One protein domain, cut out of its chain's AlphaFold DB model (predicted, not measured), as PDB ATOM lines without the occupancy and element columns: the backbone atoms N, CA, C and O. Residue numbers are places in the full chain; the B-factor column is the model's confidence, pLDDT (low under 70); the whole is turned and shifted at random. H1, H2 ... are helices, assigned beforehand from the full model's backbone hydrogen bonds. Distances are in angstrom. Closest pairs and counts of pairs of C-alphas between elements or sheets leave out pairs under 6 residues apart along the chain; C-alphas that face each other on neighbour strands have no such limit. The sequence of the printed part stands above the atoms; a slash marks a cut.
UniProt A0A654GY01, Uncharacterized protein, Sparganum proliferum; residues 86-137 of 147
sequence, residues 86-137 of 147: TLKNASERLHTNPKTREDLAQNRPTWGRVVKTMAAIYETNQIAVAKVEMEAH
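This is residues 86 to 137 of the 147 residues of an uncharacterized protein of Sparganum proliferum (UniProt A0A654GY01). One long helix, H3, makes the length of the model, and the chain before it folds back in a hook: short H2 meets the first end of H3 at a corner, and short H1 lies crosswise to H3 across a gap from it. The later part of H3, residues 123 to 137, sticks out as a bare arm. The printed part has 52 residues with three named helices, in the order H1, H2, H3, and no named strand; the class is all helix. It is loose, with a radius of gyration of the C-alphas of 14.2 A and spans of 46 by 20 by 14 A.

H1 covers residues 86 to 93 and is 10.6 A long from first to last C-alpha; C-alpha 86 is at (-36.202, 30.877, -1.630). H2 covers residues 98 to 106, over 12.7 A. H3 covers residues 108 to 137, over 43.3 A, from C-alpha 108 at (-20.808, 32.708, 15.587) to C-alpha 137 at (-56.512, 50.667, -1.138).

H1 is apart from H2 and from H3, with no C-alpha within 8 A of either. H2 and H3 only just touch, with 3 pairs of C-alphas within 8 A, and touch only at the corner by their link. H3 touches H2 with residues 110 to 111 alone; the closest C-alphas, of Ala 105 and Trp 111, are 5.4 A apart. Their lines stand at a steep tilt of 53 degrees, and they run opposite ways. In H1, H2 and H3 every O i to N i+4 pair is within hydrogen-bond range.

The two C-alphas farthest apart, of Gln 106 and His 137, are 45.7 A apart. The printed part has no cut, and both links are tight. Residues 95 to 100, of which 98 to 100 belong to H2, stand free. The mean pLDDT of the printed part is 84.2; residues 95, 96 and 98 are under 70.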
ATOM      1  N   THR A  86     -35.719  29.703  -2.375       80.88
ATOM      2  CA  THR A  86     -36.202  30.877  -1.630       80.88
ATOM      3  C   THR A  86     -35.062  31.538  -0.851       80.88
ATOM      4  O   THR A  86     -34.902  32.755  -0.903       80.88
ATOM      5  N   LEU A  87     -34.222  30.743  -0.178       77.38
ATOM      6  CA  LEU A  87     -33.054  31.230   0.561       77.38
ATOM      7  C   LEU A  87     -31.997  31.855  -0.365       77.38
ATOM      8  O   LEU A  87     -31.408  32.875  -0.013       77.38
ATOM      9  N   LYS A  88     -31.777  31.272  -1.550       79.75
ATOM     10  CA  LYS A  88     -30.889  31.815  -2.586       79.75
ATOM     11  C   LYS A  88     -31.381  33.184  -3.063       79.75
ATOM     12  O   LYS A  88     -30.629  34.149  -2.981       79.75
ATOM     13  N   ASN A  89     -32.651  33.293  -3.445       79.44
ATOM     14  CA  ASN A  89     -33.237  34.557  -3.903       79.44
ATOM     15  C   ASN A  89     -33.225  35.623  -2.793       79.44
ATOM     16  O   ASN A  89     -32.927  36.787  -3.046       79.44
ATOM     17  N   ALA A  90     -33.507  35.238  -1.543       75.75
ATOM     18  CA  ALA A  90     -33.399  36.138  -0.394       75.75
ATOM     19  C   ALA A  90     -31.951  36.612  -0.170       75.75
ATOM     20  O   ALA A  90     -31.728  37.776   0.144       75.75
ATOM     21  N   SER A  91     -30.961  35.740  -0.378       74.06
ATOM     22  CA  SER A  91     -29.543  36.098  -0.289       74.06
ATOM     23  C   SER A  91     -29.100  37.055  -1.398       74.06
ATOM     24  O   SER A  91     -28.311  37.955  -1.127       74.06
ATOM     25  N   GLU A  92     -29.598  36.882  -2.624       77.12
ATOM     26  CA  GLU A  92     -29.323  37.783  -3.755       77.12
ATOM     27  C   GLU A  92     -29.955  39.166  -3.530       77.12
ATOM     28  O   GLU A  92     -29.310  40.189  -3.751       77.12
ATOM     29  N   ARG A  93     -31.182  39.215  -2.983       75.69
ATOM     30  CA  ARG A  93     -31.863  40.471  -2.610       75.69
ATOM     31  C   ARG A  93     -31.154  41.243  -1.495       75.69
ATOM     32  O   ARG A  93     -31.255  42.463  -1.458       75.69
ATOM     33  N   LEU A  94     -30.444  40.553  -0.602       74.69
ATOM     34  CA  LEU A  94     -29.690  41.172   0.495       74.69
ATOM     35  C   LEU A  94     -28.329  41.744   0.056       74.69
ATOM     36  O   LEU A  94     -27.617  42.281   0.901       74.69
ATOM     37  N   HIS A  95     -27.957  41.631  -1.229       65.81
ATOM     38  CA  HIS A  95     -26.766  42.236  -1.856       65.81
ATOM     39  C   HIS A  95     -25.471  42.138  -1.022       65.81
ATOM     40  O   HIS A  95     -24.615  43.019  -1.044       65.81
ATOM     41  N   THR A  96     -25.325  41.066  -0.242       69.69
ATOM     42  CA  THR A  96     -24.179  40.860   0.646       69.69
ATOM     43  C   THR A  96     -23.223  39.893  -0.038       69.69
ATOM     44  O   THR A  96     -23.627  38.789  -0.403       69.69
ATOM     45  N   ASN A  97     -21.963  40.296  -0.228       76.44
ATOM     46  CA  ASN A  97     -20.937  39.455  -0.849       76.44
ATOM     47  C   ASN A  97     -20.862  38.083  -0.136       76.44
ATOM     48  O   ASN A  97     -20.724  38.066   1.094       76.44
ATOM     49  N   PRO A  98     -20.927  36.944  -0.859       68.81
ATOM     50  CA  PRO A  98     -20.839  35.611  -0.256       68.81
ATOM     51  C   PRO A  98     -19.587  35.444   0.613       68.81
ATOM     52  O   PRO A  98     -19.695  34.986   1.747       68.81
ATOM     53  N   LYS A  99     -18.441  35.976   0.168       75.88
ATOM     54  CA  LYS A  99     -17.165  35.881   0.893       75.88
ATOM     55  C   LYS A  99     -17.195  36.587   2.250       75.88
ATOM     56  O   LYS A  99     -16.654  36.090   3.233       75.88
ATOM     57  N   THR A 100     -17.864  37.736   2.318       77.56
ATOM     58  CA  THR A 100     -18.081  38.473   3.569       77.56
ATOM     59  C   THR A 100     -19.021  37.704   4.500       77.56
ATOM     60  O   THR A 100     -18.855  37.743   5.716       77.56
ATOM     61  N   ARG A 101     -19.985  36.959   3.943       70.75
ATOM     62  CA  ARG A 101     -20.920  36.121   4.703       70.75
ATOM     63  C   ARG A 101     -20.248  34.873   5.278       70.75
ATOM     64  O   ARG A 101     -20.532  34.534   6.424       70.75
ATOM     65  N   GLU A 102     -19.370  34.214   4.524       77.06
ATOM     66  CA  GLU A 102     -18.571  33.090   5.029       77.06
ATOM     67  C   GLU A 102     -17.638  33.522   6.164       77.06
ATOM     68  O   GLU A 102     -17.592  32.850   7.192       77.06
ATOM     69  N   ASP A 103     -16.963  34.664   6.022       81.25
ATOM     70  CA  ASP A 103     -16.080  35.221   7.057       81.25
ATOM     71  C   ASP A 103     -16.852  35.572   8.345       81.25
ATOM     72  O   ASP A 103     -16.474  35.194   9.455       81.25
ATOM     73  N   LEU A 104     -18.031  36.181   8.197       73.31
ATOM     74  CA  LEU A 104     -18.949  36.446   9.305       73.31
ATOM     75  C   LEU A 104     -19.477  35.165   9.967       73.31
ATOM     76  O   LEU A 104     -19.666  35.151  11.184       73.31
ATOM     77  N   ALA A 105     -19.712  34.098   9.198       73.44
ATOM     78  CA  ALA A 105     -20.224  32.824   9.703       73.44
ATOM     79  C   ALA A 105     -19.199  32.056  10.555       73.44
ATOM     80  O   ALA A 105     -19.604  31.320  11.457       73.44
ATOM     81  N   GLN A 106     -17.895  32.265  10.334       82.00
ATOM     82  CA  GLN A 106     -16.838  31.718  11.200       82.00
ATOM     83  C   GLN A 106     -16.904  32.302  12.617       82.00
ATOM     84  O   GLN A 106     -16.578  31.635  13.600       82.00
ATOM     85  N   ASN A 107     -17.395  33.536  12.748       87.38
ATOM     86  CA  ASN A 107     -17.589  34.193  14.031       87.38
ATOM     87  C   ASN A 107     -19.063  34.115  14.470       87.38
ATOM     88  O   ASN A 107     -19.852  35.039  14.276       87.38
ATOM     89  N   ARG A 108     -19.438  32.998  15.112       86.81
ATOM     90  CA  ARG A 108     -20.808  32.708  15.587       86.81
ATOM     91  C   ARG A 108     -21.514  33.878  16.307       86.81
ATOM     92  O   ARG A 108     -22.673  34.143  15.971       86.81
ATOM     93  N   PRO A 109     -20.908  34.572  17.294       88.44
ATOM     94  CA  PRO A 109     -21.579  35.695  17.949       88.44
ATOM     95  C   PRO A 109     -21.754  36.908  17.025       88.44
ATOM     96  O   PRO A 109     -22.795  37.564  17.094       88.44
ATOM     97  N   THR A 110     -20.801  37.188  16.134       88.69
ATOM     98  CA  THR A 110     -20.931  38.264  15.139       88.69
ATOM     99  C   THR A 110     -22.001  37.936  14.094       88.69
ATOM    100  O   THR A 110     -22.843  38.787  13.806       88.69
ATOM    101  N   TRP A 111     -22.070  36.688  13.618       90.12
ATOM    102  CA  TRP A 111     -23.130  36.211  12.723       90.12
ATOM    103  C   TRP A 111     -24.524  36.433  13.314       90.12
ATOM    104  O   TRP A 111     -25.404  36.997  12.664       90.12
ATOM    105  N   GLY A 112     -24.714  36.063  14.585       90.75
ATOM    106  CA  GLY A 112     -25.990  36.256  15.274       90.75
ATOM    107  C   GLY A 112     -26.422  37.723  15.362       90.75
ATOM    108  O   GLY A 112     -27.617  38.009  15.298       90.75
ATOM    109  N   ARG A 113     -25.474  38.664  15.477       91.62
ATOM    110  CA  ARG A 113     -25.765  40.108  15.474       91.62
ATOM    111  C   ARG A 113     -26.181  40.585  14.085       91.62
ATOM    112  O   ARG A 113     -27.225  41.213  13.960       91.62
ATOM    113  N   VAL A 114     -25.424  40.217  13.051       88.69
ATOM    114  CA  VAL A 114     -25.712  40.611  11.661       88.69
ATOM    115  C   VAL A 114     -27.063  40.071  11.194       88.69
ATOM    116  O   VAL A 114     -27.847  40.819  10.615       88.69
ATOM    117  N   VAL A 115     -27.391  38.812  11.500       88.12
ATOM    118  CA  VAL A 115     -28.689  38.222  11.132       88.12
ATOM    119  C   VAL A 115     -29.854  38.947  11.805       88.12
ATOM    120  O   VAL A 115     -30.850  39.218  11.142       88.12
ATOM    121  N   LYS A 116     -29.733  39.314  13.088       91.06
ATOM    122  CA  LYS A 116     -30.771  40.089  13.792       91.06
ATOM    123  C   LYS A 116     -30.979  41.464  13.162       91.06
ATOM    124  O   LYS A 116     -32.118  41.875  12.968       91.06
ATOM    125  N   THR A 117     -29.894  42.148  12.803       93.94
ATOM    126  CA  THR A 117     -29.965  43.441  12.111       93.94
ATOM    127  C   THR A 117     -30.628  43.301  10.741       93.94
ATOM    128  O   THR A 117     -31.534  44.064  10.423       93.94
ATOM    129  N   MET A 118     -30.239  42.296   9.951       90.56
ATOM    130  CA  MET A 118     -30.825  42.049   8.629       90.56
ATOM    131  C   MET A 118     -32.308  41.668   8.708       90.56
ATOM    132  O   MET A 118     -33.096  42.123   7.881       90.56
ATOM    133  N   ALA A 119     -32.709  40.889   9.717       91.12
ATOM    134  CA  ALA A 119     -34.110  40.557   9.964       91.12
ATOM    135  C   ALA A 119     -34.942  41.806  10.304       91.12
ATOM    136  O   ALA A 119     -35.982  42.022   9.692       91.12
ATOM    137  N   ALA A 120     -34.447  42.675  11.193       94.50
ATOM    138  CA  ALA A 120     -35.134  43.918  11.545       94.50
ATOM    139  C   ALA A 120     -35.290  44.872  10.341       94.50
ATOM    140  O   ALA A 120     -36.345  45.482  10.161       94.50
ATOM    141  N   ILE A 121     -34.268  44.973   9.482       93.94
ATOM    142  CA  ILE A 121     -34.335  45.754   8.233       93.94
ATOM    143  C   ILE A 121     -35.387  45.165   7.286       93.94
ATOM    144  O   ILE A 121     -36.182  45.890   6.692       93.94
ATOM    145  N   TYR A 122     -35.421  43.842   7.147       92.19
ATOM    146  CA  TYR A 122     -36.402  43.180   6.296       92.19
ATOM    147  C   TYR A 122     -37.840  43.399   6.791       92.19
ATOM    148  O   TYR A 122     -38.712  43.758   6.002       92.19
ATOM    149  N   GLU A 123     -38.086  43.243   8.092       92.00
ATOM    150  CA  GLU A 123     -39.411  43.441   8.691       92.00
ATOM    151  C   GLU A 123     -39.897  44.889   8.567       92.00
ATOM    152  O   GLU A 123     -41.044  45.128   8.191       92.00
ATOM    153  N   THR A 124     -39.021  45.867   8.807       97.06
ATOM    154  CA  THR A 124     -39.366  47.291   8.654       97.06
ATOM    155  C   THR A 124     -39.704  47.651   7.209       97.06
ATOM    156  O   THR A 124     -40.690  48.352   6.974       97.06
ATOM    157  N   ASN A 125     -38.968  47.105   6.238       92.19
ATOM    158  CA  ASN A 125     -39.282  47.270   4.817       92.19
ATOM    159  C   ASN A 125     -40.635  46.641   4.450       92.19
ATOM    160  O   ASN A 125     -41.416  47.256   3.730       92.19
ATOM    161  N   GLN A 126     -40.953  45.456   4.980       91.12
ATOM    162  CA  GLN A 126     -42.243  44.800   4.733       91.12
ATOM    163  C   GLN A 126     -43.419  45.598   5.312       91.12
ATOM    164  O   GLN A 126     -44.453  45.726   4.660       91.12
ATOM    165  N   ILE A 127     -43.258  46.190   6.499       94.19
ATOM    166  CA  ILE A 127     -44.275  47.070   7.094       94.19
ATOM    167  C   ILE A 127     -44.454  48.338   6.256       94.19
ATOM    168  O   ILE A 127     -45.583  48.785   6.056       94.19
ATOM    169  N   ALA A 128     -43.364  48.927   5.762       94.81
ATOM    170  CA  ALA A 128     -43.434  50.102   4.900       94.81
ATOM    171  C   ALA A 128     -44.188  49.802   3.593       94.81
ATOM    172  O   ALA A 128     -45.076  50.565   3.225       94.81
ATOM    173  N   VAL A 129     -43.900  48.665   2.948       94.31
ATOM    174  CA  VAL A 129     -44.612  48.210   1.740       94.31
ATOM    175  C   VAL A 129     -46.100  48.000   2.026       94.31
ATOM    176  O   VAL A 129     -46.934  48.583   1.341       94.31
ATOM    177  N   ALA A 130     -46.439  47.266   3.090       92.94
ATOM    178  CA  ALA A 130     -47.832  47.010   3.456       92.94
ATOM    179  C   ALA A 130     -48.611  48.305   3.753       92.94
ATOM    180  O   ALA A 130     -49.787  48.416   3.413       92.94
ATOM    181  N   LYS A 131     -47.965  49.311   4.358       92.25
ATOM    182  CA  LYS A 131     -48.575  50.630   4.579       92.25
ATOM    183  C   LYS A 131     -48.863  51.363   3.271       92.25
ATOM    184  O   LYS A 131     -49.939  51.933   3.135       92.25
ATOM    185  N   VAL A 132     -47.932  51.341   2.316       92.06
ATOM    186  CA  VAL A 132     -48.137  51.951   0.990       92.06
ATOM    187  C   VAL A 132     -49.318  51.297   0.273       92.06
ATOM    188  O   VAL A 132     -50.173  51.999  -0.265       92.06
ATOM    189  N   GLU A 133     -49.410  49.968   0.323       89.31
ATOM    190  CA  GLU A 133     -50.535  49.228  -0.253       89.31
ATOM    191  C   GLU A 133     -51.852  49.553   0.468       89.31
ATOM    192  O   GLU A 133     -52.855  49.837  -0.178       89.31
ATOM    193  N   MET A 134     -51.867  49.629   1.801       83.00
ATOM    194  CA  MET A 134     -53.074  50.010   2.544       83.00
ATOM    195  C   MET A 134     -53.609  51.398   2.177       83.00
ATOM    196  O   MET A 134     -54.818  51.561   2.028       83.00
ATOM    197  N   GLU A 135     -52.739  52.398   2.031       81.44
ATOM    198  CA  GLU A 135     -53.156  53.757   1.662       81.44
ATOM    199  C   GLU A 135     -53.648  53.826   0.206       81.44
ATOM    200  O   GLU A 135     -54.651  54.483  -0.084       81.44
ATOM    201  N   ALA A 136     -53.031  53.066  -0.706       80.25
ATOM    202  CA  ALA A 136     -53.525  52.925  -2.077       80.25
ATOM    203  C   ALA A 136     -54.934  52.301  -2.119       80.25
ATOM    204  O   ALA A 136     -55.787  52.740  -2.888       80.25
ATOM    205  N   HIS A 137     -55.211  51.335  -1.240       76.19
ATOM    206  CA  HIS A 137     -56.512  50.667  -1.138       76.19
ATOM    207  C   HIS A 137     -57.580  51.499  -0.401       76.19
ATOM    208  O   HIS A 137     -58.757  51.144  -0.421       76.19
TER     209      HIS A 137